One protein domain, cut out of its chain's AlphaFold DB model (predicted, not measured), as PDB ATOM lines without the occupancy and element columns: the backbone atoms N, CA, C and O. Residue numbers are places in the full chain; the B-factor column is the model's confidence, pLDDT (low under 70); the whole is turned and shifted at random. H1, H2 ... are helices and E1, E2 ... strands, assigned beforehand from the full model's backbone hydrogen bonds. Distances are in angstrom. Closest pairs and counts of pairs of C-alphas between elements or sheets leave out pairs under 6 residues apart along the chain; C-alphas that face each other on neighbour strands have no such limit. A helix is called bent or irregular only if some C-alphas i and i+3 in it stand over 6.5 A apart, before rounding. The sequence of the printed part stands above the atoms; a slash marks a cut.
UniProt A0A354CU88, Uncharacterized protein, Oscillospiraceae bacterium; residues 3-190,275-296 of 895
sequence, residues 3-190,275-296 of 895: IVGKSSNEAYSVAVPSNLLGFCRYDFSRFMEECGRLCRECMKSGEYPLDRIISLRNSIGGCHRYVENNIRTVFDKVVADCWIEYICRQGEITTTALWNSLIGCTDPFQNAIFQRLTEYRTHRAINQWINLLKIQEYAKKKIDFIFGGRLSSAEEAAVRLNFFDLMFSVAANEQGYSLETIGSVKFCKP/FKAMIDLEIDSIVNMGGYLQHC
ATOM      1  N   ILE A   3     199.072 214.344 173.725       81.88
ATOM      2  CA  ILE A   3     197.935 214.042 172.845       81.88
ATOM      3  C   ILE A   3     197.293 212.703 173.216       81.88
ATOM      4  O   ILE A   3     197.994 211.740 173.512       81.88
ATOM      5  N   VAL A   4     195.963 212.627 173.162       75.94
ATOM      6  CA  VAL A   4     195.198 211.369 173.213       75.94
ATOM      7  C   VAL A   4     194.504 211.166 171.871       75.94
ATOM      8  O   VAL A   4     193.783 212.039 171.386       75.94
ATOM      9  N   GLY A   5     194.726 210.006 171.256       65.50
ATOM     10  CA  GLY A   5     194.026 209.603 170.044       65.50
ATOM     11  C   GLY A   5     192.575 209.230 170.342       65.50
ATOM     12  O   GLY A   5     192.250 208.735 171.416       65.50
ATOM     13  N   LYS A   6     191.696 209.384 169.346       61.66
ATOM     14  CA  LYS A   6     190.260 209.043 169.426       61.66
ATOM     15  C   LYS A   6     189.980 207.592 169.868       61.66
ATOM     16  O   LYS A   6     188.866 207.289 170.283       61.66
ATOM     17  N   SER A   7     190.981 206.716 169.761       59.41
ATOM     18  CA  SER A   7     190.937 205.297 170.130       59.41
ATOM     19  C   SER A   7     192.149 204.823 170.954       59.41
ATOM     20  O   SER A   7     192.314 203.618 171.125       59.41
ATOM     21  N   SER A   8     193.004 205.729 171.459       60.66
ATOM     22  CA  SER A   8     194.146 205.342 172.302       60.66
ATOM     23  C   SER A   8     193.794 205.450 173.787       60.66
ATOM     24  O   SER A   8     193.318 206.481 174.260       60.66
ATOM     25  N   ASN A   9     194.071 204.384 174.540       60.84
ATOM     26  CA  ASN A   9     193.925 204.366 176.002       60.84
ATOM     27  C   ASN A   9     195.064 205.112 176.721       60.84
ATOM     28  O   ASN A   9     194.999 205.325 177.930       60.84
ATOM     29  N   GLU A  10     196.097 205.503 175.977       65.94
ATOM     30  CA  GLU A  10     197.301 206.169 176.462       65.94
ATOM     31  C   GLU A  10     197.455 207.548 175.810       65.94
ATOM     32  O   GLU A  10     197.042 207.766 174.663       65.94
ATOM     33  N   ALA A  11     198.061 208.471 176.559       74.81
ATOM     34  CA  ALA A  11     198.488 209.771 176.063       74.81
ATOM     35  C   ALA A  11     199.939 209.678 175.569       74.81
ATOM     36  O   ALA A  11     200.807 209.200 176.298       74.81
ATOM     37  N   TYR A  12     200.210 210.164 174.360       82.56
ATOM     38  CA  TYR A  12     201.540 210.169 173.755       82.56
ATOM     39  C   TYR A  12     202.022 211.595 173.474       82.56
ATOM     40  O   TYR A  12     201.232 212.513 173.237       82.56
ATOM     41  N   SER A  13     203.340 211.781 173.486       85.25
ATOM     42  CA  SER A  13     203.961 213.055 173.130       85.25
ATOM     43  C   SER A  13     204.287 213.127 171.634       85.25
ATOM     44  O   SER A  13     204.686 212.139 171.018       85.25
ATOM     45  N   VAL A  14     204.139 214.325 171.069       87.81
ATOM     46  CA  VAL A  14     204.535 214.719 169.708       87.81
ATOM     47  C   VAL A  14     205.596 215.814 169.804       87.81
ATOM     48  O   VAL A  14     205.433 216.768 170.580       87.81
ATOM     49  N   ALA A  15     206.677 215.661 169.034       87.44
ATOM     50  CA  ALA A  15     207.789 216.603 168.960       87.44
ATOM     51  C   ALA A  15     207.590 217.562 167.777       87.44
ATOM     52  O   ALA A  15     207.693 217.172 166.618       87.44
ATOM     53  N   VAL A  16     207.297 218.823 168.080       87.00
ATOM     54  CA  VAL A  16     207.032 219.876 167.090       87.00
ATOM     55  C   VAL A  16     208.310 220.705 166.911       87.00
ATOM     56  O   VAL A  16     208.904 221.056 167.931       87.00
ATOM     57  N   PRO A  17     208.756 221.031 165.680       88.50
ATOM     58  CA  PRO A  17     208.158 220.708 164.376       88.50
ATOM     59  C   PRO A  17     208.636 219.376 163.765       88.50
ATOM     60  O   PRO A  17     208.220 219.031 162.661       88.50
ATOM     61  N   SER A  18     209.533 218.639 164.430       88.00
ATOM     62  CA  SER A  18     210.243 217.479 163.861       88.00
ATOM     63  C   SER A  18     209.320 216.402 163.284       88.00
ATOM     64  O   SER A  18     209.618 215.829 162.239       88.00
ATOM     65  N   ASN A  19     208.190 216.152 163.942       91.62
ATOM     66  CA  ASN A  19     207.165 215.211 163.509       91.62
ATOM     67  C   ASN A  19     206.475 215.648 162.206       91.62
ATOM     68  O   ASN A  19     206.484 214.898 161.230       91.62
ATOM     69  N   LEU A  20     205.925 216.864 162.184       93.38
ATOM     70  CA  LEU A  20     205.322 217.504 161.013       93.38
ATOM     71  C   LEU A  20     206.274 217.532 159.802       93.38
ATOM     72  O   LEU A  20     205.893 217.132 158.700       93.38
ATOM     73  N   LEU A  21     207.525 217.958 160.005       91.62
ATOM     74  CA  LEU A  21     208.540 218.008 158.946       91.62
ATOM     75  C   LEU A  21     208.950 216.605 158.476       91.62
ATOM     76  O   LEU A  21     209.080 216.376 157.275       91.62
ATOM     77  N   GLY A  22     209.094 215.652 159.401       91.69
ATOM     78  CA  GLY A  22     209.345 214.245 159.084       91.69
ATOM     79  C   GLY A  22     208.234 213.641 158.225       91.69
ATOM     80  O   GLY A  22     208.525 213.023 157.205       91.69
ATOM     81  N   PHE A  23     206.968 213.902 158.564       95.38
ATOM     82  CA  PHE A  23     205.816 213.464 157.775       95.38
ATOM     83  C   PHE A  23     205.796 214.084 156.372       95.38
ATOM     84  O   PHE A  23     205.507 213.384 155.402       95.38
ATOM     85  N   CYS A  24     206.159 215.364 156.231       93.00
ATOM     86  CA  CYS A  24     206.251 216.019 154.924       93.00
ATOM     87  C   CYS A  24     207.390 215.454 154.054       93.00
ATOM     88  O   CYS A  24     207.209 215.310 152.845       93.00
ATOM     89  N   ARG A  25     208.533 215.095 154.653       91.06
ATOM     90  CA  ARG A  25     209.672 214.464 153.956       91.06
ATOM     91  C   ARG A  25     209.515 212.949 153.737       91.06
ATOM     92  O   ARG A  25     210.320 212.372 153.015       91.06
ATOM     93  N   TYR A  26     208.529 212.295 154.355       94.06
ATOM     94  CA  TYR A  26     208.400 210.834 154.315       94.06
ATOM     95  C   TYR A  26     208.067 210.320 152.907       94.06
ATOM     96  O   TYR A  26     207.033 210.677 152.333       94.06
ATOM     97  N   ASP A  27     208.920 209.442 152.375       93.31
ATOM     98  CA  ASP A  27     208.667 208.755 151.112       93.31
ATOM     99  C   ASP A  27     207.773 207.522 151.309       93.31
ATOM    100  O   ASP A  27     208.065 206.615 152.088       93.31
ATOM    101  N   PHE A  28     206.686 207.485 150.544       94.88
ATOM    102  CA  PHE A  28     205.727 206.387 150.508       94.88
ATOM    103  C   PHE A  28     205.983 205.392 149.360       94.88
ATOM    104  O   PHE A  28     205.319 204.352 149.302       94.88
ATOM    105  N   SER A  29     206.933 205.668 148.458       93.56
ATOM    106  CA  SER A  29     207.170 204.887 147.234       93.56
ATOM    107  C   SER A  29     207.515 203.431 147.527       93.56
ATOM    108  O   SER A  29     206.899 202.529 146.958       93.56
ATOM    109  N   ARG A  30     208.399 203.180 148.501       92.94
ATOM    110  CA  ARG A  30     208.733 201.815 148.939       92.94
ATOM    111  C   ARG A  30     207.512 201.033 149.448       92.94
ATOM    112  O   ARG A  30     207.368 199.851 149.136       92.94
ATOM    113  N   PHE A  31     206.618 201.672 150.208       95.06
ATOM    114  CA  PHE A  31     205.377 201.024 150.645       95.06
ATOM    115  C   PHE A  31     204.482 200.694 149.447       95.06
ATOM    116  O   PHE A  31     203.947 199.591 149.389       95.06
ATOM    117  N   MET A  32     204.342 201.604 148.474       94.31
ATOM    118  CA  MET A  32     203.563 201.340 147.256       94.31
ATOM    119  C   MET A  32     204.119 200.161 146.454       94.31
ATOM    120  O   MET A  32     203.342 199.323 146.000       94.31
ATOM    121  N   GLU A  33     205.442 200.058 146.313       94.12
ATOM    122  CA  GLU A  33     206.094 198.959 145.597       94.12
ATOM    123  C   GLU A  33     205.861 197.606 146.293       94.12
ATOM    124  O   GLU A  33     205.351 196.665 145.675       94.12
ATOM    125  N   GLU A  34     206.159 197.513 147.595       94.62
ATOM    126  CA  GLU A  34     205.947 196.291 148.380       94.62
ATOM    127  C   GLU A  34     204.455 195.902 148.435       94.62
ATOM    128  O   GLU A  34     204.116 194.718 148.339       94.62
ATOM    129  N   CYS A  35     203.556 196.890 148.511       95.19
ATOM    130  CA  CYS A  35     202.105 196.704 148.519       95.19
ATOM    131  C   CYS A  35     201.555 196.228 147.169       95.19
ATOM    132  O   CYS A  35     200.785 195.267 147.131       95.19
ATOM    133  N   GLY A  36     201.975 196.849 146.063       94.31
ATOM    134  CA  GLY A  36     201.577 196.475 144.705       94.31
ATOM    135  C   GLY A  36     202.128 195.110 144.292       94.31
ATOM    136  O   GLY A  36     201.413 194.317 143.679       94.31
ATOM    137  N   ARG A  37     203.363 194.775 144.697       95.12
ATOM    138  CA  ARG A  37     203.917 193.423 144.531       95.12
ATOM    139  C   ARG A  37     203.082 192.387 145.284       95.12
ATOM    140  O   ARG A  37     202.675 191.395 144.684       95.12
ATOM    141  N   LEU A  38     202.783 192.631 146.564       95.69
ATOM    142  CA  LEU A  38     201.934 191.739 147.357       95.69
ATOM    143  C   LEU A  38     200.526 191.609 146.750       95.69
ATOM    144  O   LEU A  38     199.994 190.505 146.707       95.69
ATOM    145  N   CYS A  39     199.958 192.695 146.218       95.56
ATOM    146  CA  CYS A  39     198.671 192.683 145.521       95.56
ATOM    147  C   CYS A  39     198.687 191.739 144.307       95.56
ATOM    148  O   CYS A  39     197.810 190.889 144.184       95.56
ATOM    149  N   ARG A  40     199.716 191.823 143.447       94.38
ATOM    150  CA  ARG A  40     199.877 190.927 142.284       94.38
ATOM    151  C   ARG A  40     200.068 189.461 142.676       94.38
ATOM    152  O   ARG A  40     199.556 188.584 141.989       94.38
ATOM    153  N   GLU A  41     200.768 189.189 143.775       94.12
ATOM    154  CA  GLU A  41     200.904 187.829 144.314       94.12
ATOM    155  C   GLU A  41     199.548 187.281 144.795       94.12
ATOM    156  O   GLU A  41     199.164 186.183 144.396       94.12
ATOM    157  N   CYS A  42     198.779 188.068 145.556       93.31
ATOM    158  CA  CYS A  42     197.454 187.665 146.042       93.31
ATOM    159  C   CYS A  42     196.420 187.536 144.905       93.31
ATOM    160  O   CYS A  42     195.597 186.629 144.938       93.31
ATOM    161  N   MET A  43     196.495 188.368 143.857       89.81
ATOM    162  CA  MET A  43     195.667 188.213 142.647       89.81
ATOM    163  C   MET A  43     195.957 186.910 141.888       89.81
ATOM    164  O   MET A  43     195.054 186.375 141.251       89.81
ATOM    165  N   LYS A  44     197.191 186.384 141.950       92.44
ATOM    166  CA  LYS A  44     197.553 185.098 141.328       92.44
ATOM    167  C   LYS A  44     197.209 183.879 142.196       92.44
ATOM    168  O   LYS A  44     196.973 182.816 141.629       92.44
ATOM    169  N   SER A  45     197.184 183.994 143.529       91.75
ATOM    170  CA  SER A  45     196.895 182.864 144.434       91.75
ATOM    171  C   SER A  45     195.470 182.825 145.005       91.75
ATOM    172  O   SER A  45     195.028 181.769 145.448       91.75
ATOM    173  N   GLY A  46     194.759 183.957 145.040       90.06
ATOM    174  CA  GLY A  46     193.495 184.131 145.772       90.06
ATOM    175  C   GLY A  46     193.651 184.207 147.302       90.06
ATOM    176  O   GLY A  46     192.674 184.435 148.020       90.06
ATOM    177  N   GLU A  47     194.864 184.021 147.829       92.88
ATOM    178  CA  GLU A  47     195.136 184.000 149.266       92.88
ATOM    179  C   GLU A  47     195.170 185.407 149.879       92.88
ATOM    180  O   GLU A  47     195.525 186.391 149.233       92.88
ATOM    181  N   TYR A  48     194.868 185.495 151.176       91.69
ATOM    182  CA  TYR A  48     194.906 186.740 151.945       91.69
ATOM    183  C   TYR A  48     195.900 186.609 153.125       91.69
ATOM    184  O   TYR A  48     195.502 186.269 154.243       91.69
ATOM    185  N   PRO A  49     197.217 186.810 152.895       92.38
ATOM    186  CA  PRO A  49     198.277 186.471 153.850       92.38
ATOM    187  C   PRO A  49     198.415 187.510 154.978       92.38
ATOM    188  O   PRO A  49     199.197 188.463 154.879       92.38
ATOM    189  N   LEU A  50     197.676 187.302 156.077       92.38
ATOM    190  CA  LEU A  50     197.581 188.226 157.220       92.38
ATOM    191  C   LEU A  50     198.933 188.755 157.715       92.38
ATOM    192  O   LEU A  50     199.071 189.963 157.876       92.38
ATOM    193  N   ASP A  51     199.932 187.901 157.933       94.31
ATOM    194  CA  ASP A  51     201.199 188.324 158.547       94.31
ATOM    195  C   ASP A  51     201.992 189.291 157.657       94.31
ATOM    196  O   ASP A  51     202.562 190.274 158.138       94.31
ATOM    197  N   ARG A  52     201.963 189.072 156.334       94.88
ATOM    198  CA  ARG A  52     202.585 189.973 155.350       94.88
ATOM    199  C   ARG A  52     201.839 191.306 155.287       94.88
ATOM    200  O   ARG A  52     202.479 192.353 155.256       94.88
ATOM    201  N   ILE A  53     200.507 191.271 155.347       94.50
ATOM    202  CA  ILE A  53     199.643 192.461 155.389       94.50
ATOM    203  C   ILE A  53     199.873 193.259 156.685       94.50
ATOM    204  O   ILE A  53     199.985 194.480 156.641       94.50
ATOM    205  N   ILE A  54     200.003 192.587 157.832       94.62
ATOM    206  CA  ILE A  54     200.279 193.194 159.142       94.62
ATOM    207  C   ILE A  54     201.673 193.826 159.169       94.62
ATOM    208  O   ILE A  54     201.811 194.956 159.637       94.62
ATOM    209  N   SER A  55     202.692 193.135 158.649       94.81
ATOM    210  CA  SER A  55     204.056 193.662 158.522       94.81
ATOM    211  C   SER A  55     204.084 194.928 157.655       94.81
ATOM    212  O   SER A  55     204.522 195.988 158.105       94.81
ATOM    213  N   LEU A  56     203.495 194.852 156.457       95.19
ATOM    214  CA  LEU A  56     203.402 195.963 155.515       95.19
ATOM    215  C   LEU A  56     202.609 197.150 156.091       95.19
ATOM    216  O   LEU A  56     203.076 198.285 156.011       95.19
ATOM    217  N   ARG A  57     201.468 196.906 156.754       95.44
ATOM    218  CA  ARG A  57     200.705 197.937 157.482       95.44
ATOM    219  C   ARG A  57     201.570 198.628 158.537       95.44
ATOM    220  O   ARG A  57     201.523 199.845 158.660       95.44
ATOM    221  N   ASN A  58     202.357 197.876 159.305       94.75
ATOM    222  CA  ASN A  58     203.181 198.453 160.367       94.75
ATOM    223  C   ASN A  58     204.318 199.345 159.821       94.75
ATOM    224  O   ASN A  58     204.739 200.258 160.528       94.75
ATOM    225  N   SER A  59     204.784 199.136 158.581       94.12
ATOM    226  CA  SER A  59     205.894 199.910 157.994       94.12
ATOM    227  C   SER A  59     205.604 201.417 157.870       94.12
ATOM    228  O   SER A  59     206.480 202.230 158.174       94.12
ATOM    229  N   ILE A  60     204.361 201.811 157.551       94.06
ATOM    230  CA  ILE A  60     203.971 203.233 157.490       94.06
ATOM    231  C   ILE A  60     203.859 203.893 158.870       94.06
ATOM    232  O   ILE A  60     203.689 205.108 158.949       94.06
ATOM    233  N   GLY A  61     203.964 203.138 159.971       90.94
ATOM    234  CA  GLY A  61     203.924 203.697 161.327       90.94
ATOM    235  C   GLY A  61     204.989 204.776 161.550       90.94
ATOM    236  O   GLY A  61     204.726 205.759 162.235       90.94
ATOM    237  N   GLY A  62     206.147 204.648 160.891       90.19
ATOM    238  CA  GLY A  62     207.235 205.624 160.956       90.19
ATOM    239  C   GLY A  62     206.971 206.965 160.257       90.19
ATOM    240  O   GLY A  62     207.766 207.879 160.444       90.19
ATOM    241  N   CYS A  63     205.891 207.123 159.474       93.44
ATOM    242  CA  CYS A  63     205.629 208.393 158.781       93.44
ATOM    243  C   CYS A  63     205.180 209.509 159.726       93.44
ATOM    244  O   CYS A  63     205.522 210.669 159.509       93.44
ATOM    245  N   HIS A  64     204.427 209.175 160.780       94.12
ATOM    246  CA  HIS A  64     204.021 210.141 161.789       94.12
ATOM    247  C   HIS A  64     203.548 209.476 163.089       94.12
ATOM    248  O   HIS A  64     202.829 208.476 163.061       94.12
ATOM    249  N   ARG A  65     203.833 210.092 164.246       90.94
ATOM    250  CA  ARG A  65     203.458 209.564 165.575       90.94
ATOM    251  C   ARG A  65     201.944 209.373 165.752       90.94
ATOM    252  O   ARG A  65     201.529 208.467 166.472       90.94
ATOM    253  N   TYR A  66     201.111 210.168 165.073       90.50
ATOM    254  CA  TYR A  66     199.657 209.935 165.035       90.50
ATOM    255  C   TYR A  66     199.297 208.641 164.290       90.50
ATOM    256  O   TYR A  66     198.413 207.908 164.731       90.50
ATOM    257  N   VAL A  67     199.972 208.355 163.172       91.50
ATOM    258  CA  VAL A  67     199.750 207.144 162.367       91.50
ATOM    259  C   VAL A  67     200.204 205.916 163.152       91.50
ATOM    260  O   VAL A  67     199.423 204.980 163.282       91.50
ATOM    261  N   GLU A  68     201.380 205.970 163.784       91.25
ATOM    262  CA  GLU A  68     201.888 204.941 164.702       91.25
ATOM    263  C   GLU A  68     200.858 204.561 165.785       91.25
ATOM    264  O   GLU A  68     200.481 203.396 165.919       91.25
ATOM    265  N   ASN A  69     200.327 205.554 166.511       88.38
ATOM    266  CA  ASN A  69     199.396 205.332 167.625       88.38
ATOM    267  C   ASN A  69     197.973 204.935 167.187       88.38
ATOM    268  O   ASN A  69     197.194 204.459 168.010       88.38
ATOM    269  N   ASN A  70     197.620 205.095 165.907       88.56
ATOM    270  CA  ASN A  70     196.324 204.681 165.350       88.56
ATOM    271  C   ASN A  70     196.462 203.558 164.297       88.56
ATOM    272  O   ASN A  70     195.510 203.273 163.561       88.56
ATOM    273  N   ILE A  71     197.624 202.891 164.218       91.25
ATOM    274  CA  ILE A  71     197.927 201.926 163.148       91.25
ATOM    275  C   ILE A  71     197.022 200.685 163.185       91.25
ATOM    276  O   ILE A  71     196.718 200.097 162.152       91.25
ATOM    277  N   ARG A  72     196.541 200.313 164.378       89.94
ATOM    278  CA  ARG A  72     195.623 199.182 164.610       89.94
ATOM    279  C   ARG A  72     194.143 199.586 164.640       89.94
ATOM    280  O   ARG A  72     193.306 198.758 164.979       89.94
ATOM    281  N   THR A  73     193.818 200.849 164.352       88.12
ATOM    282  CA  THR A  73     192.446 201.376 164.446       88.12
ATOM    283  C   THR A  73     192.053 202.140 163.184       88.12
ATOM    284  O   THR A  73     191.356 201.592 162.336       88.12
ATOM    285  N   VAL A  74     192.530 203.375 163.009       87.81
ATOM    286  CA  VAL A  74     192.225 204.203 161.827       87.81
ATOM    287  C   VAL A  74     192.841 203.599 160.565       87.81
ATOM    288  O   VAL A  74     192.181 203.551 159.531       87.81
ATOM    289  N   PHE A  75     194.076 203.100 160.654       92.19
ATOM    290  CA  PHE A  75     194.847 202.615 159.503       92.19
ATOM    291  C   PHE A  75     194.884 201.082 159.376       92.19
ATOM    292  O   PHE A  75     195.655 200.557 158.576       92.19
ATOM    293  N   ASP A  76     194.036 200.344 160.106       92.12
ATOM    294  CA  ASP A  76     194.091 198.871 160.123       92.12
ATOM    295  C   ASP A  76     193.943 198.240 158.725       92.12
ATOM    296  O   ASP A  76     194.609 197.259 158.398       92.12
ATOM    297  N   LYS A  77     193.103 198.842 157.872       94.38
ATOM    298  CA  LYS A  77     192.832 198.385 156.499       94.38
ATOM    299  C   LYS A  77     193.599 199.160 155.418       94.38
ATOM    300  O   LYS A  77     193.274 199.018 154.244       94.38
ATOM    301  N   VAL A  78     194.627 199.942 155.770       95.69
ATOM    302  CA  VAL A  78     195.348 200.812 154.811       95.69
ATOM    303  C   VAL A  78     195.975 200.045 153.635       95.69
ATOM    304  O   VAL A  78     196.058 200.575 152.532       95.69
ATOM    305  N   VAL A  79     196.360 198.778 153.835       96.56
ATOM    306  CA  VAL A  79     196.871 197.904 152.762       96.56
ATOM    307  C   VAL A  79     195.762 197.545 151.767       96.56
ATOM    308  O   VAL A  79     195.966 197.679 150.567       96.56
ATOM    309  N   ALA A  80     194.564 197.185 152.243       95.12
ATOM    310  CA  ALA A  80     193.409 196.933 151.378       95.12
ATOM    311  C   ALA A  80     192.917 198.218 150.685       95.12
ATOM    312  O   ALA A  80     192.540 198.182 149.517       95.12
ATOM    313  N   ASP A  81     192.987 199.367 151.367       96.50
ATOM    314  CA  ASP A  81     192.714 200.682 150.774       96.50
ATOM    315  C   ASP A  81     193.712 201.020 149.644       96.50
ATOM    316  O   ASP A  81     193.323 201.561 148.609       96.50
ATOM    317  N   CYS A  82     194.986 200.657 149.810       96.62
ATOM    318  CA  CYS A  82     196.016 200.800 148.781       96.62
ATOM    319  C   CYS A  82     195.818 199.808 147.617       96.62
ATOM    320  O   CYS A  82     195.948 200.196 146.458       96.62
ATOM    321  N   TRP A  83     195.417 198.561 147.887       96.31
ATOM    322  CA  TRP A  83     195.075 197.580 146.845       96.31
ATOM    323  C   TRP A  83     193.864 197.992 146.013       96.31
ATOM    324  O   TRP A  83     193.903 197.847 144.795       96.31
ATOM    325  N   ILE A  84     192.815 198.537 146.637       95.81
ATOM    326  CA  ILE A  84     191.664 199.078 145.905       95.81
ATOM    327  C   ILE A  84     192.127 200.178 144.947       95.81
ATOM    328  O   ILE A  84     191.761 200.144 143.777       95.81
ATOM    329  N   GLU A  85     192.969 201.107 145.406       94.94
ATOM    330  CA  GLU A  85     193.499 202.173 144.551       94.94
ATOM    331  C   GLU A  85     194.367 201.617 143.410       94.94
ATOM    332  O   GLU A  85     194.203 202.015 142.258       94.94
ATOM    333  N   TYR A  86     195.252 200.659 143.708       94.31
ATOM    334  CA  TYR A  86     196.107 199.995 142.722       94.31
ATOM    335  C   TYR A  86     195.283 199.290 141.635       94.31
ATOM    336  O   TYR A  86     195.511 199.522 140.450       94.31
ATOM    337  N   ILE A  87     194.281 198.493 142.016       93.88
ATOM    338  CA  ILE A  87     193.415 197.765 141.077       93.88
ATOM    339  C   ILE A  87     192.556 198.735 140.252       93.88
ATOM    340  O   ILE A  87     192.464 198.569 139.037       93.88
ATOM    341  N   CYS A  88     191.982 199.776 140.872       93.25
ATOM    342  CA  CYS A  88     191.218 200.797 140.145       93.25
ATOM    343  C   CYS A  88     192.076 201.509 139.087       93.25
ATOM    344  O   CYS A  88     191.628 201.675 137.956       93.25
ATOM    345  N   ARG A  89     193.321 201.880 139.421       91.00
ATOM    346  CA  ARG A  89     194.246 202.528 138.474       91.00
ATOM    347  C   ARG A  89     194.733 201.590 137.372       91.00
ATOM    348  O   ARG A  89     194.811 202.008 136.229       91.00
ATOM    349  N   GLN A  90     195.083 200.345 137.697       89.00
ATOM    350  CA  GLN A  90     195.658 199.403 136.725       89.00
ATOM    351  C   GLN A  90     194.621 198.819 135.759       89.00
ATOM    352  O   GLN A  90     194.990 198.427 134.660       89.00
ATOM    353  N   GLY A  91     193.349 198.741 136.161       82.94
ATOM    354  CA  GLY A  91     192.252 198.316 135.287       82.94
ATOM    355  C   GLY A  91     191.430 199.461 134.687       82.94
ATOM    356  O   GLY A  91     190.425 199.178 134.048       82.94
ATOM    357  N   GLU A  92     191.783 200.724 134.960       89.44
ATOM    358  CA  GLU A  92     190.996 201.931 134.626       89.44
ATOM    359  C   GLU A  92     189.520 201.884 135.099       89.44
ATOM    360  O   GLU A  92     188.638 202.581 134.593       89.44
ATOM    361  N   ILE A  93     189.234 201.068 136.120       93.19
ATOM    362  CA  ILE A  93     187.885 200.823 136.643       93.19
ATOM    363  C   ILE A  93     187.568 201.693 137.857       93.19
ATOM    364  O   ILE A  93     188.365 201.863 138.777       93.19
ATOM    365  N   THR A  94     186.330 202.187 137.917       91.56
ATOM    366  CA  THR A  94     185.827 202.865 139.119       91.56
ATOM    367  C   THR A  94     185.639 201.878 140.276       91.56
ATOM    368  O   THR A  94     185.325 200.705 140.071       91.56
ATOM    369  N   THR A  95     185.691 202.370 141.516       91.25
ATOM    370  CA  THR A  95     185.391 201.572 142.723       91.25
ATOM    371  C   THR A  95     183.996 200.930 142.706       91.25
ATOM    372  O   THR A  95     183.790 199.894 143.335       91.25
ATOM    373  N   THR A  96     183.034 201.501 141.967       91.38
ATOM    374  CA  THR A  96     181.705 200.896 141.758       91.38
ATOM    375  C   THR A  96     181.737 199.776 140.716       91.38
ATOM    376  O   THR A  96     181.098 198.750 140.932       91.38
ATOM    377  N   ALA A  97     182.500 199.927 139.629       92.12
ATOM    378  CA  ALA A  97     182.704 198.853 138.656       92.12
ATOM    379  C   ALA A  97     183.446 197.662 139.288       92.12
ATOM    380  O   ALA A  97     182.994 196.527 139.154       92.12
ATOM    381  N   LEU A  98     184.501 197.928 140.071       93.19
ATOM    382  CA  LEU A  98     185.206 196.905 140.845       93.19
ATOM    383  C   LEU A  98     184.259 196.207 141.838       93.19
ATOM    384  O   LEU A  98     184.173 194.983 141.828       93.19
ATOM    385  N   TRP A  99     183.474 196.953 142.625       94.50
ATOM    386  CA  TRP A  99     182.496 196.355 143.547       94.50
ATOM    387  C   TRP A  99     181.481 195.457 142.823       94.50
ATOM    388  O   TRP A  99     181.218 194.355 143.295       94.50
ATOM    389  N   ASN A 100     180.978 195.874 141.654       92.56
ATOM    390  CA  ASN A 100     180.086 195.056 140.825       92.56
ATOM    391  C   ASN A 100     180.767 193.770 140.314       92.56
ATOM    392  O   ASN A 100     180.139 192.715 140.322       92.56
ATOM    393  N   SER A 101     182.036 193.833 139.888       90.50
ATOM    394  CA  SER A 101     182.766 192.655 139.380       90.50
ATOM    395  C   SER A 101     183.050 191.587 140.441       90.50
ATOM    396  O   SER A 101     183.237 190.427 140.090       90.50
ATOM    397  N   LEU A 102     183.050 191.963 141.725       92.31
ATOM    398  CA  LEU A 102     183.326 191.060 142.846       92.31
ATOM    399  C   LEU A 102     182.048 190.525 143.525       92.31
ATOM    400  O   LEU A 102     182.125 189.849 144.550       92.31
ATOM    401  N   ILE A 103     180.858 190.788 142.966       89.94
ATOM    402  CA  ILE A 103     179.601 190.219 143.474       89.94
ATOM    403  C   ILE A 103     179.636 188.691 143.314       89.94
ATOM    404  O   ILE A 103     179.595 188.165 142.204       89.94
ATOM    405  N   GLY A 104     179.670 187.980 144.444       83.94
ATOM    406  CA  GLY A 104     179.745 186.516 144.478       83.94
ATOM    407  C   GLY A 104     181.166 185.943 144.430       83.94
ATOM    408  O   GLY A 104     181.314 184.758 144.134       83.94
ATOM    409  N   CYS A 105     182.200 186.743 144.721       87.81
ATOM    410  CA  CYS A 105     183.566 186.246 144.894       87.81
ATOM    411  C   CYS A 105     183.666 185.170 145.995       87.81
ATOM    412  O   CYS A 105     183.002 185.257 147.032       87.81
ATOM    413  N   THR A 106     184.525 184.169 145.787       84.94
ATOM    414  CA  THR A 106     184.695 183.013 146.690       84.94
ATOM    415  C   THR A 106     186.088 182.898 147.308       84.94
ATOM    416  O   THR A 106     186.272 182.120 148.243       84.94
ATOM    417  N   ASP A 107     187.071 183.653 146.820       91.25
ATOM    418  CA  ASP A 107     188.437 183.680 147.333       91.25
ATOM    419  C   ASP A 107     188.585 184.648 148.528       91.25
ATOM    420  O   ASP A 107     187.932 185.697 148.581       91.25
ATOM    421  N   PRO A 108     189.469 184.341 149.498       92.56
ATOM    422  CA  PRO A 108     189.771 185.239 150.612       92.56
ATOM    423  C   PRO A 108     190.194 186.653 150.184       92.56
ATOM    424  O   PRO A 108     189.833 187.624 150.853       92.56
ATOM    425  N   PHE A 109     190.940 186.779 149.081       94.00
ATOM    426  CA  PHE A 109     191.463 188.052 148.592       94.00
ATOM    427  C   PHE A 109     190.370 189.004 148.078       94.00
ATOM    428  O   PHE A 109     190.226 190.104 148.622       94.00
ATOM    429  N   GLN A 110     189.564 188.607 147.082       93.19
ATOM    430  CA  GLN A 110     188.493 189.483 146.585       93.19
ATOM    431  C   GLN A 110     187.417 189.718 147.645       93.19
ATOM    432  O   GLN A 110     186.892 190.824 147.708       93.19
ATOM    433  N   ASN A 111     187.123 188.746 148.517       93.88
ATOM    434  CA  ASN A 111     186.153 188.932 149.601       93.88
ATOM    435  C   ASN A 111     186.581 190.061 150.561       93.88
ATOM    436  O   ASN A 111     185.779 190.937 150.889       93.88
ATOM    437  N   ALA A 112     187.867 190.131 150.932       92.94
ATOM    438  CA  ALA A 112     188.394 191.235 151.739       92.94
ATOM    439  C   ALA A 112     188.265 192.605 151.033       92.94
ATOM    440  O   ALA A 112     187.923 193.608 151.667       92.94
ATOM    441  N   ILE A 113     188.486 192.649 149.714       94.94
ATOM    442  CA  ILE A 113     188.327 193.859 148.889       94.94
ATOM    443  C   ILE A 113     186.846 194.249 148.753       94.94
ATOM    444  O   ILE A 113     186.494 195.413 148.947       94.94
ATOM    445  N   PHE A 114     185.961 193.291 148.481       95.06
ATOM    446  CA  PHE A 114     184.517 193.482 148.341       95.06
ATOM    447  C   PHE A 114     183.874 193.952 149.651       95.06
ATOM    448  O   PHE A 114     183.083 194.903 149.642       95.06
ATOM    449  N   GLN A 115     184.267 193.372 150.791       93.56
ATOM    450  CA  GLN A 115     183.877 193.859 152.113       93.56
ATOM    451  C   GLN A 115     184.290 195.327 152.287       93.56
ATOM    452  O   GLN A 115     183.458 196.166 152.639       93.56
ATOM    453  N   ARG A 116     185.548 195.672 151.987       94.50
ATOM    454  CA  ARG A 116     186.063 197.036 152.175       94.50
ATOM    455  C   ARG A 116     185.409 198.063 151.240       94.50
ATOM    456  O   ARG A 116     185.060 199.156 151.679       94.50
ATOM    457  N   LEU A 117     185.142 197.699 149.987       94.75
ATOM    458  CA  LEU A 117     184.345 198.505 149.055       94.75
ATOM    459  C   LEU A 117     182.893 198.683 149.540       94.75
ATOM    460  O   LEU A 117     182.309 199.756 149.376       94.75
ATOM    461  N   THR A 118     182.318 197.671 150.193       93.62
ATOM    462  CA  THR A 118     180.984 197.759 150.810       93.62
ATOM    463  C   THR A 118     180.979 198.717 152.011       93.62
ATOM    464  O   THR A 118     180.027 199.480 152.186       93.62
ATOM    465  N   GLU A 119     182.060 198.776 152.798       93.44
ATOM    466  CA  GLU A 119     182.237 199.783 153.861       93.44
ATOM    467  C   GLU A 119     182.308 201.218 153.303       93.44
ATOM    468  O   GLU A 119     181.767 202.134 153.927       93.44
ATOM    469  N   TYR A 120     182.895 201.428 152.115       93.31
ATOM    470  CA  TYR A 120     182.863 202.732 151.432       93.31
ATOM    471  C   TYR A 120     181.446 203.097 150.958       93.31
ATOM    472  O   TYR A 120     180.970 204.208 151.206       93.31
ATOM    473  N   ARG A 121     180.753 202.158 150.288       89.69
ATOM    474  CA  ARG A 121     179.388 202.359 149.753       89.69
ATOM    475  C   ARG A 121     178.353 202.612 150.850       89.69
ATOM    476  O   ARG A 121     177.398 203.342 150.620       89.69
ATOM    477  N   THR A 122     178.558 202.050 152.040       89.94
ATOM    478  CA  THR A 122     177.721 202.287 153.232       89.94
ATOM    479  C   THR A 122     178.188 203.476 154.083       89.94
ATOM    480  O   THR A 122     177.668 203.680 155.177       89.94
ATOM    481  N   HIS A 123     179.178 204.247 153.609       83.88
ATOM    482  CA  HIS A 123     179.783 205.401 154.293       83.88
ATOM    483  C   HIS A 123     180.325 205.109 155.707       83.88
ATOM    484  O   HIS A 123     180.544 206.021 156.503       83.88
ATOM    485  N   ARG A 124     180.597 203.833 156.013       86.81
ATOM    486  CA  ARG A 124     181.216 203.384 157.272       86.81
ATOM    487  C   ARG A 124     182.730 203.577 157.272       86.81
ATOM    488  O   ARG A 124     183.331 203.695 158.337       86.81
ATOM    489  N   ALA A 125     183.341 203.617 156.090       88.06
ATOM    490  CA  ALA A 125     184.761 203.864 155.903       88.06
ATOM    491  C   ALA A 125     185.032 204.815 154.729       88.06
ATOM    492  O   ALA A 125     184.206 204.996 153.836       88.06
ATOM    493  N   ILE A 126     186.241 205.370 154.725       90.12
ATOM    494  CA  ILE A 126     186.870 206.025 153.576       90.12
ATOM    495  C   ILE A 126     188.149 205.264 153.222       90.12
ATOM    496  O   ILE A 126     188.693 204.548 154.067       90.12
ATOM    497  N   ASN A 127     188.657 205.458 152.006       93.69
ATOM    498  CA  ASN A 127     189.986 204.988 151.628       93.69
ATOM    499  C   ASN A 127     191.046 205.769 152.435       93.69
ATOM    500  O   ASN A 127     191.304 206.944 152.166       93.69
ATOM    501  N   GLN A 128     191.635 205.135 153.455       93.88
ATOM    502  CA  GLN A 128     192.595 205.790 154.349       93.88
ATOM    503  C   GLN A 128     193.976 205.956 153.714       93.88
ATOM    504  O   GLN A 128     194.741 206.810 154.152       93.88
ATOM    505  N   TRP A 129     194.278 205.189 152.665       95.19
ATOM    506  CA  TRP A 129     195.498 205.342 151.881       95.19
ATOM    507  C   TRP A 129     195.507 206.678 151.119       95.19
ATOM    508  O   TRP A 129     196.394 207.506 151.316       95.19
ATOM    509  N   ILE A 130     194.456 206.956 150.345       93.94
ATOM    510  CA  ILE A 130     194.273 208.242 149.657       93.94
ATOM    511  C   ILE A 130     194.101 209.399 150.646       93.94
ATOM    512  O   ILE A 130     194.607 210.492 150.396       93.94
ATOM    513  N   ASN A 131     193.447 209.173 151.789       93.00
ATOM    514  CA  ASN A 131     193.370 210.170 152.860       93.00
ATOM    515  C   ASN A 131     194.765 210.535 153.410       93.00
ATOM    516  O   ASN A 131     195.067 211.712 153.580       93.00
ATOM    517  N   LEU A 132     195.634 209.544 153.643       95.06
ATOM    518  CA  LEU A 132     196.997 209.747 154.144       95.06
ATOM    519  C   LEU A 132     197.847 210.581 153.172       95.06
ATOM    520  O   LEU A 132     198.467 211.557 153.595       95.06
ATOM    521  N   LEU A 133     197.815 210.251 151.876       95.00
ATOM    522  CA  LEU A 133     198.528 211.008 150.840       95.00
ATOM    523  C   LEU A 133     198.012 212.453 150.728       95.00
ATOM    524  O   LEU A 133     198.808 213.390 150.730       95.00
ATOM    525  N   LYS A 134     196.686 212.654 150.719       94.12
ATOM    526  CA  LYS A 134     196.080 213.999 150.673       94.12
ATOM    527  C   LYS A 134     196.385 214.835 151.915       94.12
ATOM    528  O   LYS A 134     196.527 216.048 151.804       94.12
ATOM    529  N   ILE A 135     196.532 214.217 153.088       94.75
ATOM    530  CA  ILE A 135     196.957 214.921 154.308       94.75
ATOM    531  C   ILE A 135     198.449 215.293 154.246       94.75
ATOM    532  O   ILE A 135     198.814 216.351 154.756       94.75
ATOM    533  N   GLN A 136     199.303 214.512 153.572       95.50
ATOM    534  CA  GLN A 136     200.694 214.917 153.315       95.50
ATOM    535  C   GLN A 136     200.775 216.093 152.329       95.50
ATOM    536  O   GLN A 136     201.517 217.043 152.568       95.50
ATOM    537  N   GLU A 137     199.992 216.064 151.247       94.88
ATOM    538  CA  GLU A 137     199.891 217.176 150.292       94.88
ATOM    539  C   GLU A 137     199.355 218.451 150.966       94.88
ATOM    540  O   GLU A 137     199.917 219.531 150.791       94.88
ATOM    541  N   TYR A 138     198.321 218.319 151.804       94.62
ATOM    542  CA  TYR A 138     197.777 219.408 152.617       94.62
ATOM    543  C   TYR A 138     198.817 219.996 153.577       94.62
ATOM    544  O   TYR A 138     198.957 221.215 153.642       94.62
ATOM    545  N   ALA A 139     199.568 219.149 154.291       95.44
ATOM    546  CA  ALA A 139     200.626 219.592 155.197       95.44
ATOM    547  C   ALA A 139     201.702 220.391 154.444       95.44
ATOM    548  O   ALA A 139     202.037 221.498 154.860       95.44
ATOM    549  N   LYS A 140     202.163 219.881 153.291       94.00
ATOM    550  CA  LYS A 140     203.104 220.576 152.398       94.00
ATOM    551  C   LYS A 140     202.557 221.942 151.962       94.00
ATOM    552  O   LYS A 140     203.202 222.949 152.226       94.00
ATOM    553  N   LYS A 141     201.349 221.991 151.384       94.06
ATOM    554  CA  LYS A 141     200.713 223.233 150.898       94.06
ATOM    555  C   LYS A 141     200.451 224.261 152.013       94.06
ATOM    556  O   LYS A 141     200.659 225.449 151.787       94.06
ATOM    557  N   LYS A 142     200.023 223.840 153.214       94.31
ATOM    558  CA  LYS A 142     199.785 224.758 154.350       94.31
ATOM    559  C   LYS A 142     201.097 225.289 154.941       94.31
ATOM    560  O   LYS A 142     201.163 226.471 155.261       94.31
ATOM    561  N   ILE A 143     202.141 224.461 155.050       93.75
ATOM    562  CA  ILE A 143     203.476 224.919 155.472       93.75
ATOM    563  C   ILE A 143     204.032 225.927 154.465       93.75
ATOM    564  O   ILE A 143     204.449 227.004 154.873       93.75
ATOM    565  N   ASP A 144     203.985 225.611 153.173       92.19
ATOM    566  CA  ASP A 144     204.533 226.454 152.107       92.19
ATOM    567  C   ASP A 144     203.854 227.833 152.043       92.19
ATOM    568  O   ASP A 144     204.523 228.865 152.053       92.19
ATOM    569  N   PHE A 145     202.520 227.872 152.127       92.50
ATOM    570  CA  PHE A 145     201.765 229.128 152.170       92.50
ATOM    571  C   PHE A 145     202.138 230.022 153.370       92.50
ATOM    572  O   PHE A 145     202.230 231.246 153.246       92.50
ATOM    573  N   ILE A 146     202.348 229.425 154.548       91.81
ATOM    574  CA  ILE A 146     202.629 230.173 155.782       91.81
ATOM    575  C   ILE A 146     204.113 230.564 155.872       91.81
ATOM    576  O   ILE A 146     204.412 231.691 156.259       91.81
ATOM    577  N   PHE A 147     205.030 229.665 155.504       91.56
ATOM    578  CA  PHE A 147     206.458 229.732 155.841       91.56
ATOM    579  C   PHE A 147     207.426 229.727 154.638       91.56
ATOM    580  O   PHE A 147     208.622 229.925 154.843       91.56
ATOM    581  N   GLY A 148     206.959 229.499 153.403       83.56
ATOM    582  CA  GLY A 148     207.829 229.399 152.218       83.56
ATOM    583  C   GLY A 148     208.431 230.735 151.766       83.56
ATOM    584  O   GLY A 148     209.534 230.789 151.223       83.56
ATOM    585  N   GLY A 149     207.750 231.849 152.053       82.31
ATOM    586  CA  GLY A 149     208.340 233.185 151.925       82.31
ATOM    587  C   GLY A 149     209.267 233.510 153.101       82.31
ATOM    588  O   GLY A 149     209.044 233.035 154.212       82.31
ATOM    589  N   ARG A 150     210.268 234.383 152.902       80.50
ATOM    590  CA  ARG A 150     211.024 234.951 154.037       80.50
ATOM    591  C   ARG A 150     210.049 235.659 154.985       80.50
ATOM    592  O   ARG A 150     209.315 236.539 154.545       80.50
ATOM    593  N   LEU A 151     210.069 235.263 156.253       83.31
ATOM    594  CA  LEU A 151     209.284 235.853 157.336       83.31
ATOM    595  C   LEU A 151     210.178 236.729 158.210       83.31
ATOM    596  O   LEU A 151     211.337 236.384 158.449       83.31
ATOM    597  N   SER A 152     209.624 237.829 158.716       77.12
ATOM    598  CA  SER A 152     210.324 238.729 159.646       77.12
ATOM    599  C   SER A 152     209.952 238.481 161.111       77.12
ATOM    600  O   SER A 152     210.754 238.756 162.003       77.12
ATOM    601  N   SER A 153     208.749 237.963 161.386       83.38
ATOM    602  CA  SER A 153     208.259 237.711 162.748       83.38
ATOM    603  C   SER A 153     207.272 236.540 162.822       83.38
ATOM    604  O   SER A 153     206.673 236.130 161.825       83.38
ATOM    605  N   ALA A 154     207.045 236.028 164.037       86.69
ATOM    606  CA  ALA A 154     205.988 235.048 164.294       86.69
ATOM    607  C   ALA A 154     204.571 235.639 164.123       86.69
ATOM    608  O   ALA A 154     203.632 234.902 163.824       86.69
ATOM    609  N   GLU A 155     204.405 236.960 164.254       88.56
ATOM    610  CA  GLU A 155     203.131 237.643 163.985       88.56
ATOM    611  C   GLU A 155     202.771 237.583 162.494       88.56
ATOM    612  O   GLU A 155     201.618 237.338 162.144       88.56
ATOM    613  N   GLU A 156     203.758 237.717 161.604       89.81
ATOM    614  CA  GLU A 156     203.561 237.563 160.159       89.81
ATOM    615  C   GLU A 156     203.098 236.137 159.809       89.81
ATOM    616  O   GLU A 156     202.130 235.954 159.063       89.81
ATOM    617  N   ALA A 157     203.719 235.120 160.420       90.50
ATOM    618  CA  ALA A 157     203.279 233.729 160.307       90.50
ATOM    619  C   ALA A 157     201.844 233.536 160.835       90.50
ATOM    620  O   ALA A 157     201.042 232.843 160.206       90.50
ATOM    621  N   ALA A 158     201.488 234.185 161.950       92.06
ATOM    622  CA  ALA A 158     200.138 234.149 162.503       92.06
ATOM    623  C   ALA A 158     199.101 234.777 161.559       92.06
ATOM    624  O   ALA A 158     198.015 234.221 161.395       92.06
ATOM    625  N   VAL A 159     199.412 235.900 160.903       92.25
ATOM    626  CA  VAL A 159     198.517 236.522 159.911       92.25
ATOM    627  C   VAL A 159     198.302 235.591 158.712       92.25
ATOM    628  O   VAL A 159     197.156 235.357 158.326       92.25
ATOM    629  N   ARG A 160     199.372 234.990 158.171       93.00
ATOM    630  CA  ARG A 160     199.282 234.032 157.051       93.00
ATOM    631  C   ARG A 160     198.492 232.769 157.421       93.00
ATOM    632  O   ARG A 160     197.654 232.335 156.634       93.00
ATOM    633  N   LEU A 161     198.697 232.221 158.623       93.44
ATOM    634  CA  LEU A 161     197.936 231.086 159.164       93.44
ATOM    635  C   LEU A 161     196.435 231.405 159.265       93.44
ATOM    636  O   LEU A 161     195.612 230.672 158.717       93.44
ATOM    637  N   ASN A 162     196.080 232.530 159.896       92.94
ATOM    638  CA  ASN A 162     194.684 232.962 160.024       92.94
ATOM    639  C   ASN A 162     194.024 233.199 158.653       92.94
ATOM    640  O   ASN A 162     192.859 232.851 158.470       92.94
ATOM    641  N   PHE A 163     194.756 233.754 157.680       93.56
ATOM    642  CA  PHE A 163     194.254 233.931 156.317       93.56
ATOM    643  C   PHE A 163     194.022 232.589 155.607       93.56
ATOM    644  O   PHE A 163     192.965 232.397 155.002       93.56
ATOM    645  N   PHE A 164     194.961 231.639 155.713       93.56
ATOM    646  CA  PHE A 164     194.814 230.302 155.131       93.56
ATOM    647  C   PHE A 164     193.582 229.579 155.690       93.56
ATOM    648  O   PHE A 164     192.766 229.070 154.924       93.56
ATOM    649  N   ASP A 165     193.414 229.558 157.015       90.94
ATOM    650  CA  ASP A 165     192.292 228.852 157.640       90.94
ATOM    651  C   ASP A 165     190.950 229.573 157.438       90.94
ATOM    652  O   ASP A 165     189.922 228.906 157.291       90.94
ATOM    653  N   LEU A 166     190.942 230.907 157.306       91.06
ATOM    654  CA  LEU A 166     189.766 231.646 156.841       91.06
ATOM    655  C   LEU A 166     189.375 231.206 155.423       91.06
ATOM    656  O   LEU A 166     188.245 230.755 155.229       91.06
ATOM    657  N   MET A 167     190.303 231.261 154.461       90.81
ATOM    658  CA  MET A 167     190.066 230.839 153.073       90.81
ATOM    659  C   MET A 167     189.610 229.376 152.984       90.81
ATOM    660  O   MET A 167     188.647 229.073 152.280       90.81
ATOM    661  N   PHE A 168     190.240 228.477 153.747       89.56
ATOM    662  CA  PHE A 168     189.850 227.068 153.822       89.56
ATOM    663  C   PHE A 168     188.434 226.899 154.395       89.56
ATOM    664  O   PHE A 168     187.652 226.103 153.876       89.56
ATOM    665  N   SER A 169     188.076 227.647 155.444       87.69
ATOM    666  CA  SER A 169     186.743 227.569 156.057       87.69
ATOM    667  C   SER A 169     185.636 228.095 155.136       87.69
ATOM    668  O   SER A 169     184.572 227.481 155.063       87.69
ATOM    669  N   VAL A 170     185.891 229.174 154.385       89.62
ATOM    670  CA  VAL A 170     184.961 229.704 153.373       89.62
ATOM    671  C   VAL A 170     184.763 228.674 152.263       89.62
ATOM    672  O   VAL A 170     183.629 228.268 152.021       89.62
ATOM    673  N   ALA A 171     185.850 228.159 151.683       88.62
ATOM    674  CA  ALA A 171     185.798 227.147 150.629       88.62
ATOM    675  C   ALA A 171     185.060 225.869 151.063       88.62
ATOM    676  O   ALA A 171     184.258 225.314 150.315       88.62
ATOM    677  N   ALA A 172     185.291 225.402 152.294       86.69
ATOM    678  CA  ALA A 172     184.605 224.233 152.832       86.69
ATOM    679  C   ALA A 172     183.094 224.474 153.015       86.69
ATOM    680  O   ALA A 172     182.301 223.603 152.653       86.69
ATOM    681  N   ASN A 173     182.695 225.656 153.504       86.81
ATOM    682  CA  ASN A 173     181.287 226.043 153.625       86.81
ATOM    683  C   ASN A 173     180.607 226.177 152.246       86.81
ATOM    684  O   ASN A 173     179.496 225.680 152.074       86.81
ATOM    685  N   GLU A 174     181.271 226.784 151.253       88.62
ATOM    686  CA  GLU A 174     180.783 226.877 149.862       88.62
ATOM    687  C   GLU A 174     180.581 225.490 149.227       88.62
ATOM    688  O   GLU A 174     179.601 225.257 148.522       88.62
ATOM    689  N   GLN A 175     181.461 224.535 149.540       86.25
ATOM    690  CA  GLN A 175     181.356 223.127 149.132       86.25
ATOM    691  C   GLN A 175     180.388 222.295 150.009       86.25
ATOM    692  O   GLN A 175     180.316 221.072 149.867       86.25
ATOM    693  N   GLY A 176     179.638 222.930 150.919       84.88
ATOM    694  CA  GLY A 176     178.602 222.296 151.739       84.88
ATOM    695  C   GLY A 176     179.104 221.450 152.917       84.88
ATOM    696  O   GLY A 176     178.330 220.672 153.477       84.88
ATOM    697  N   TYR A 177     180.374 221.569 153.314       80.19
ATOM    698  CA  TYR A 177     180.907 220.901 154.504       80.19
ATOM    699  C   TYR A 177     180.670 221.748 155.756       80.19
ATOM    700  O   TYR A 177     181.085 222.901 155.821       80.19
ATOM    701  N   SER A 178     180.074 221.160 156.798       74.19
ATOM    702  CA  SER A 178     179.979 221.832 158.098       74.19
ATOM    703  C   SER A 178     181.354 221.938 158.767       74.19
ATOM    704  O   SER A 178     182.178 221.025 158.670       74.19
ATOM    705  N   LEU A 179     181.576 223.010 159.533       67.44
ATOM    706  CA  LEU A 179     182.818 223.221 160.290       67.44
ATOM    707  C   LEU A 179     183.124 222.076 161.278       67.44
ATOM    708  O   LEU A 179     184.285 221.786 161.553       67.44
ATOM    709  N   GLU A 180     182.102 221.365 161.762       64.06
ATOM    710  CA  GLU A 180     182.264 220.173 162.608       64.06
ATOM    711  C   GLU A 180     182.885 218.981 161.851       64.06
ATOM    712  O   GLU A 180     183.574 218.154 162.451       64.06
ATOM    713  N   THR A 181     182.679 218.918 160.530       68.69
ATOM    714  CA  THR A 181     183.177 217.861 159.632       68.69
ATOM    715  C   THR A 181     184.640 218.070 159.224       68.69
ATOM    716  O   THR A 181     185.339 217.101 158.933       68.69
ATOM    717  N   ILE A 182     185.126 219.316 159.238       70.56
ATOM    718  CA  ILE A 182     186.484 219.699 158.796       70.56
ATOM    719  C   ILE A 182     187.594 219.088 159.678       70.56
ATOM    720  O   ILE A 182     188.739 218.956 159.247       70.56
ATOM    721  N   GLY A 183     187.250 218.653 160.889       75.94
ATOM    722  CA  GLY A 183     188.203 218.225 161.907       75.94
ATOM    723  C   GLY A 183     188.378 219.299 162.974       75.94
ATOM    724  O   GLY A 183     188.237 220.489 162.722       75.94
ATOM    725  N   SER A 184     188.630 218.868 164.205       80.50
ATOM    726  CA  SER A 184     188.675 219.756 165.367       80.50
ATOM    727  C   SER A 184     189.511 219.158 166.490       80.50
ATOM    728  O   SER A 184     189.594 217.935 166.648       80.50
ATOM    729  N   VAL A 185     190.121 220.026 167.295       84.06
ATOM    730  CA  VAL A 185     190.911 219.636 168.464       84.06
ATOM    731  C   VAL A 185     190.124 219.952 169.726       84.06
ATOM    732  O   VAL A 185     189.778 221.102 169.987       84.06
ATOM    733  N   LYS A 186     189.857 218.933 170.546       81.44
ATOM    734  CA  LYS A 186     189.275 219.134 171.876       81.44
ATOM    735  C   LYS A 186     190.396 219.249 172.903       81.44
ATOM    736  O   LYS A 186     191.131 218.293 173.128       81.44
ATOM    737  N   PHE A 187     190.518 220.409 173.541       79.12
ATOM    738  CA  PHE A 187     191.365 220.580 174.721       79.12
ATOM    739  C   PHE A 187     190.674 219.949 175.936       79.12
ATOM    740  O   PHE A 187     189.518 220.264 176.225       79.12
ATOM    741  N   CYS A 188     191.347 219.034 176.632       71.94
ATOM    742  CA  CYS A 188     190.779 218.281 177.749       71.94
ATOM    743  C   CYS A 188     191.800 218.106 178.877       71.94
ATOM    744  O   CYS A 188     192.962 217.783 178.640       71.94
ATOM    745  N   LYS A 189     191.340 218.202 180.131       74.94
ATOM    746  CA  LYS A 189     192.058 217.558 181.238       74.94
ATOM    747  C   LYS A 189     191.961 216.034 181.050       74.94
ATOM    748  O   LYS A 189     190.878 215.571 180.676       74.94
ATOM    749  N   PRO A 190     193.011 215.243 181.337       68.12
ATOM    750  CA  PRO A 190     193.018 213.796 181.096       68.12
ATOM    751  C   PRO A 190     191.804 213.067 181.680       68.12
ATOM    752  O   PRO A 190     191.242 212.198 181.020       68.12
ATOM    753  N   PHE A 275     193.297 213.113 161.543       90.88
ATOM    754  CA  PHE A 275     194.713 213.412 161.284       90.88
ATOM    755  C   PHE A 275     194.943 214.821 160.684       90.88
ATOM    756  O   PHE A 275     195.957 215.437 160.991       90.88
ATOM    757  N   LYS A 276     193.988 215.416 159.946       91.06
ATOM    758  CA  LYS A 276     194.101 216.830 159.513       91.06
ATOM    759  C   LYS A 276     194.209 217.770 160.723       91.06
ATOM    760  O   LYS A 276     195.185 218.498 160.838       91.06
ATOM    761  N   ALA A 277     193.285 217.647 161.680       90.75
ATOM    762  CA  ALA A 277     193.268 218.453 162.906       90.75
ATOM    763  C   ALA A 277     194.501 218.247 163.810       90.75
ATOM    764  O   ALA A 277     194.758 219.051 164.697       90.75
ATOM    765  N   MET A 278     195.252 217.162 163.610       92.06
ATOM    766  CA  MET A 278     196.545 216.923 164.252       92.06
ATOM    767  C   MET A 278     197.663 217.721 163.550       92.06
ATOM    768  O   MET A 278     198.433 218.385 164.234       92.06
ATOM    769  N   ILE A 279     197.705 217.727 162.212       94.25
ATOM    770  CA  ILE A 279     198.628 218.564 161.422       94.25
ATOM    771  C   ILE A 279     198.389 220.058 161.684       94.25
ATOM    772  O   ILE A 279     199.347 220.789 161.926       94.25
ATOM    773  N   ASP A 280     197.123 220.497 161.694       93.06
ATOM    774  CA  ASP A 280     196.753 221.875 162.044       93.06
ATOM    775  C   ASP A 280     197.320 222.255 163.416       93.06
ATOM    776  O   ASP A 280     198.049 223.231 163.533       93.06
ATOM    777  N   LEU A 281     197.094 221.411 164.428       92.44
ATOM    778  CA  LEU A 281     197.558 221.639 165.794       92.44
ATOM    779  C   LEU A 281     199.086 221.768 165.917       92.44
ATOM    780  O   LEU A 281     199.563 222.480 166.799       92.44
ATOM    781  N   GLU A 282     199.873 221.084 165.083       93.50
ATOM    782  CA  GLU A 282     201.335 221.241 165.076       93.50
ATOM    783  C   GLU A 282     201.759 222.584 164.478       93.50
ATOM    784  O   GLU A 282     202.635 223.239 165.042       93.50
ATOM    785  N   ILE A 283     201.101 223.026 163.403       93.56
ATOM    786  CA  ILE A 283     201.326 224.340 162.782       93.56
ATOM    787  C   ILE A 283     200.904 225.459 163.744       93.56
ATOM    788  O   ILE A 283     201.697 226.361 164.026       93.56
ATOM    789  N   ASP A 284     199.714 225.343 164.335       91.38
ATOM    790  CA  ASP A 284     199.219 226.233 165.384       91.38
ATOM    791  C   ASP A 284     200.207 226.288 166.556       91.38
ATOM    792  O   ASP A 284     200.487 227.361 167.086       91.38
ATOM    793  N   SER A 285     200.762 225.145 166.973       90.31
ATOM    794  CA  SER A 285     201.711 225.082 168.091       90.31
ATOM    795  C   SER A 285     203.014 225.825 167.800       90.31
ATOM    796  O   SER A 285     203.533 226.464 168.708       90.31
ATOM    797  N   ILE A 286     203.541 225.771 166.570       91.19
ATOM    798  CA  ILE A 286     204.748 226.526 166.177       91.19
ATOM    799  C   ILE A 286     204.519 228.026 166.409       91.19
ATOM    800  O   ILE A 286     205.278 228.659 167.143       91.19
ATOM    801  N   VAL A 287     203.424 228.554 165.858       90.19
ATOM    802  CA  VAL A 287     203.071 229.979 165.934       90.19
ATOM    803  C   VAL A 287     202.733 230.401 167.370       90.19
ATOM    804  O   VAL A 287     203.238 231.413 167.851       90.19
ATOM    805  N   ASN A 288     201.949 229.604 168.106       88.00
ATOM    806  CA  ASN A 288     201.597 229.884 169.506       88.00
ATOM    807  C   ASN A 288     202.798 229.809 170.474       88.00
ATOM    808  O   ASN A 288     202.707 230.326 171.586       88.00
ATOM    809  N   MET A 289     203.915 229.187 170.080       85.75
ATOM    810  CA  MET A 289     205.180 229.208 170.830       85.75
ATOM    811  C   MET A 289     206.087 230.399 170.456       85.75
ATOM    812  O   MET A 289     207.229 230.446 170.905       85.75
ATOM    813  N   GLY A 290     205.615 231.348 169.636       83.88
ATOM    814  CA  GLY A 290     206.421 232.479 169.153       83.88
ATOM    815  C   GLY A 290     207.490 232.081 168.127       83.88
ATOM    816  O   GLY A 290     208.439 232.829 167.894       83.88
ATOM    817  N   GLY A 291     207.363 230.891 167.533       86.38
ATOM    818  CA  GLY A 291     208.255 230.392 166.496       86.38
ATOM    819  C   GLY A 291     207.653 230.513 165.099       86.38
ATOM    820  O   GLY A 291     206.438 230.580 164.916       86.38
ATOM    821  N   TYR A 292     208.520 230.480 164.095       89.81
ATOM    822  CA  TYR A 292     208.152 230.302 162.696       89.81
ATOM    823  C   TYR A 292     209.154 229.375 162.007       89.81
ATOM    824  O   TYR A 292     210.281 229.201 162.473       89.81
ATOM    825  N   LEU A 293     208.744 228.729 160.917       90.00
ATOM    826  CA  LEU A 293     209.677 227.977 160.081       90.00
ATOM    827  C   LEU A 293     210.309 228.911 159.042       90.00
ATOM    828  O   LEU A 293     209.645 229.814 158.539       90.00
ATOM    829  N   GLN A 294     211.578 228.683 158.714       88.06
ATOM    830  CA  GLN A 294     212.279 229.358 157.619       88.06
ATOM    831  C   GLN A 294     213.156 228.339 156.868       88.06
ATOM    832  O   GLN A 294     213.615 227.359 157.455       88.06
ATOM    833  N   HIS A 295     213.386 228.551 155.571       88.44
ATOM    834  CA  HIS A 295     214.349 227.770 154.789       88.44
ATOM    835  C   HIS A 295     215.796 228.137 155.155       88.44
ATOM    836  O   HIS A 295     216.163 229.312 155.146       88.44
ATOM    837  N   CYS A 296     216.639 227.138 155.426       86.94
ATOM    838  CA  CYS A 296     218.072 227.334 155.651       86.94
ATOM    839  C   CYS A 296     218.810 227.660 154.344       86.94
ATOM    840  O   CYS A 296     218.738 226.895 153.382       86.94
TER     841      CYS A 296
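What this domain is: This is residues 3 to 190 and 275 to 296 of the 895 residues of an uncharacterized protein of Oscillospiraceae bacterium (UniProt A0A354CU88). An elongated body of helices in two lobes: in one, H2, H3 and H7 cross H5, with H6 beyond; in the other, H8, H9 and H10 make a three-helix up-and-down bundle, somewhat splayed. H8 begins at the first residues of H5 and runs away along the long axis, joining the lobes, and H1 packs on its flank. The 210 printed residues hold ten named helices and three short named strands, in the order E1 H1 H2 H3 H4 H5 H6 H7 H8 H9 E2 H10 E3; no two named strands pair, and the class is mostly helix. The whole is compact, with a radius of gyration of the C-alphas of 19.5 A, and spans 61 by 37 by 36 A.

Where its parts are: The printed part begins at Ile 3, and E1 is residues 11 to 13, with C-alpha 11 at (198.488, 209.771, 176.063). H1 is residues 18 to 25. H2, residues 29 to 45, is 24.5 A long from first to last C-alpha, and H3, residues 50 to 63, is 21.8 A long. H3 is irregular, but only just: C-alphas 59 and 62 are 6.6 A apart. H4 is residues 65 to 69. H5 is residues 78 to 90, 18.1 A long, from C-alpha 78 at (195.348, 200.812, 154.811). H6 is residues 95 to 101, and H7 is residues 108 to 121, 20.0 A long. H8, residues 128 to 147, is 27.7 A long, and H9, residues 154 to 174, is 30.2 A long. E2 is residues 185 to 188. After the cut, H10 is residues 275 to 288, 19.7 A long, and E3 is residues 291 to 295, 13.5 A long, with C-alpha 295 at (214.349, 227.770, 154.789).

How they stand to each other: H5 is the hub and touches five helices. H5 and H2 touch, about perpendicular at 78 degrees, with the C-alphas of Trp 83 and Cys 39 closest at 6.2 A. H5 and H7 touch at 89 degrees, about perpendicular, closest at Ala 80 and Ile 113, whose C-alphas are 6.4 A apart. H5 and H3 touch at 84 degrees, closest at the C-alphas of Val 79 and Arg 57, 6.1 A. H5 and H6 only just touch, with 3 pairs of C-alphas within 8 A, the closest those of Cys 88 and Thr 95 at 6.4 A. H2 and H3 form a helical hairpin, a shallow tilt of 12 degrees, opposite ways, closest at the C-alphas of Cys 35 and Leu 56, 7.2 A. H3 and H4 touch only at the corner, with the C-alphas of Gly 61 and Glu 68 4.1 A apart. H8 touches H5 with residues 128 to 130 alone, and the C-alphas of Trp 129 and Val 78 are closest at 5.4 A. H8 and H9 form a helical hairpin at a steep tilt of 44 degrees, closest at the C-alphas of Ile 146 and Arg 160, 5.3 A. H8 and H10 touch at a shallow tilt of 19 degrees, the same way, closest at the C-alphas of Ile 135 and Lys 276, 6.2 A. H1 touches H8, closest at the C-alphas of Cys 24 and Gln 136, 5.9 A. E1 is apart from E2, and E2 from E3. Every O i to N i+4 pair is within hydrogen-bond range in H1, H2 and H4 to H10; in H3 it is 6 of 10.

The domain as a whole: The two C-alphas farthest apart, those of Thr 106 and Ser 152, are 62.7 A apart. Residues 191 to 274 are cut out, and C-alphas 190 and 275 are 19.9 A apart across the cut. Of the links that are printed whole, none is long. The mean pLDDT of the printed part is 89.3; residues 5 to 10, 179 to 181 and 190 are under 70.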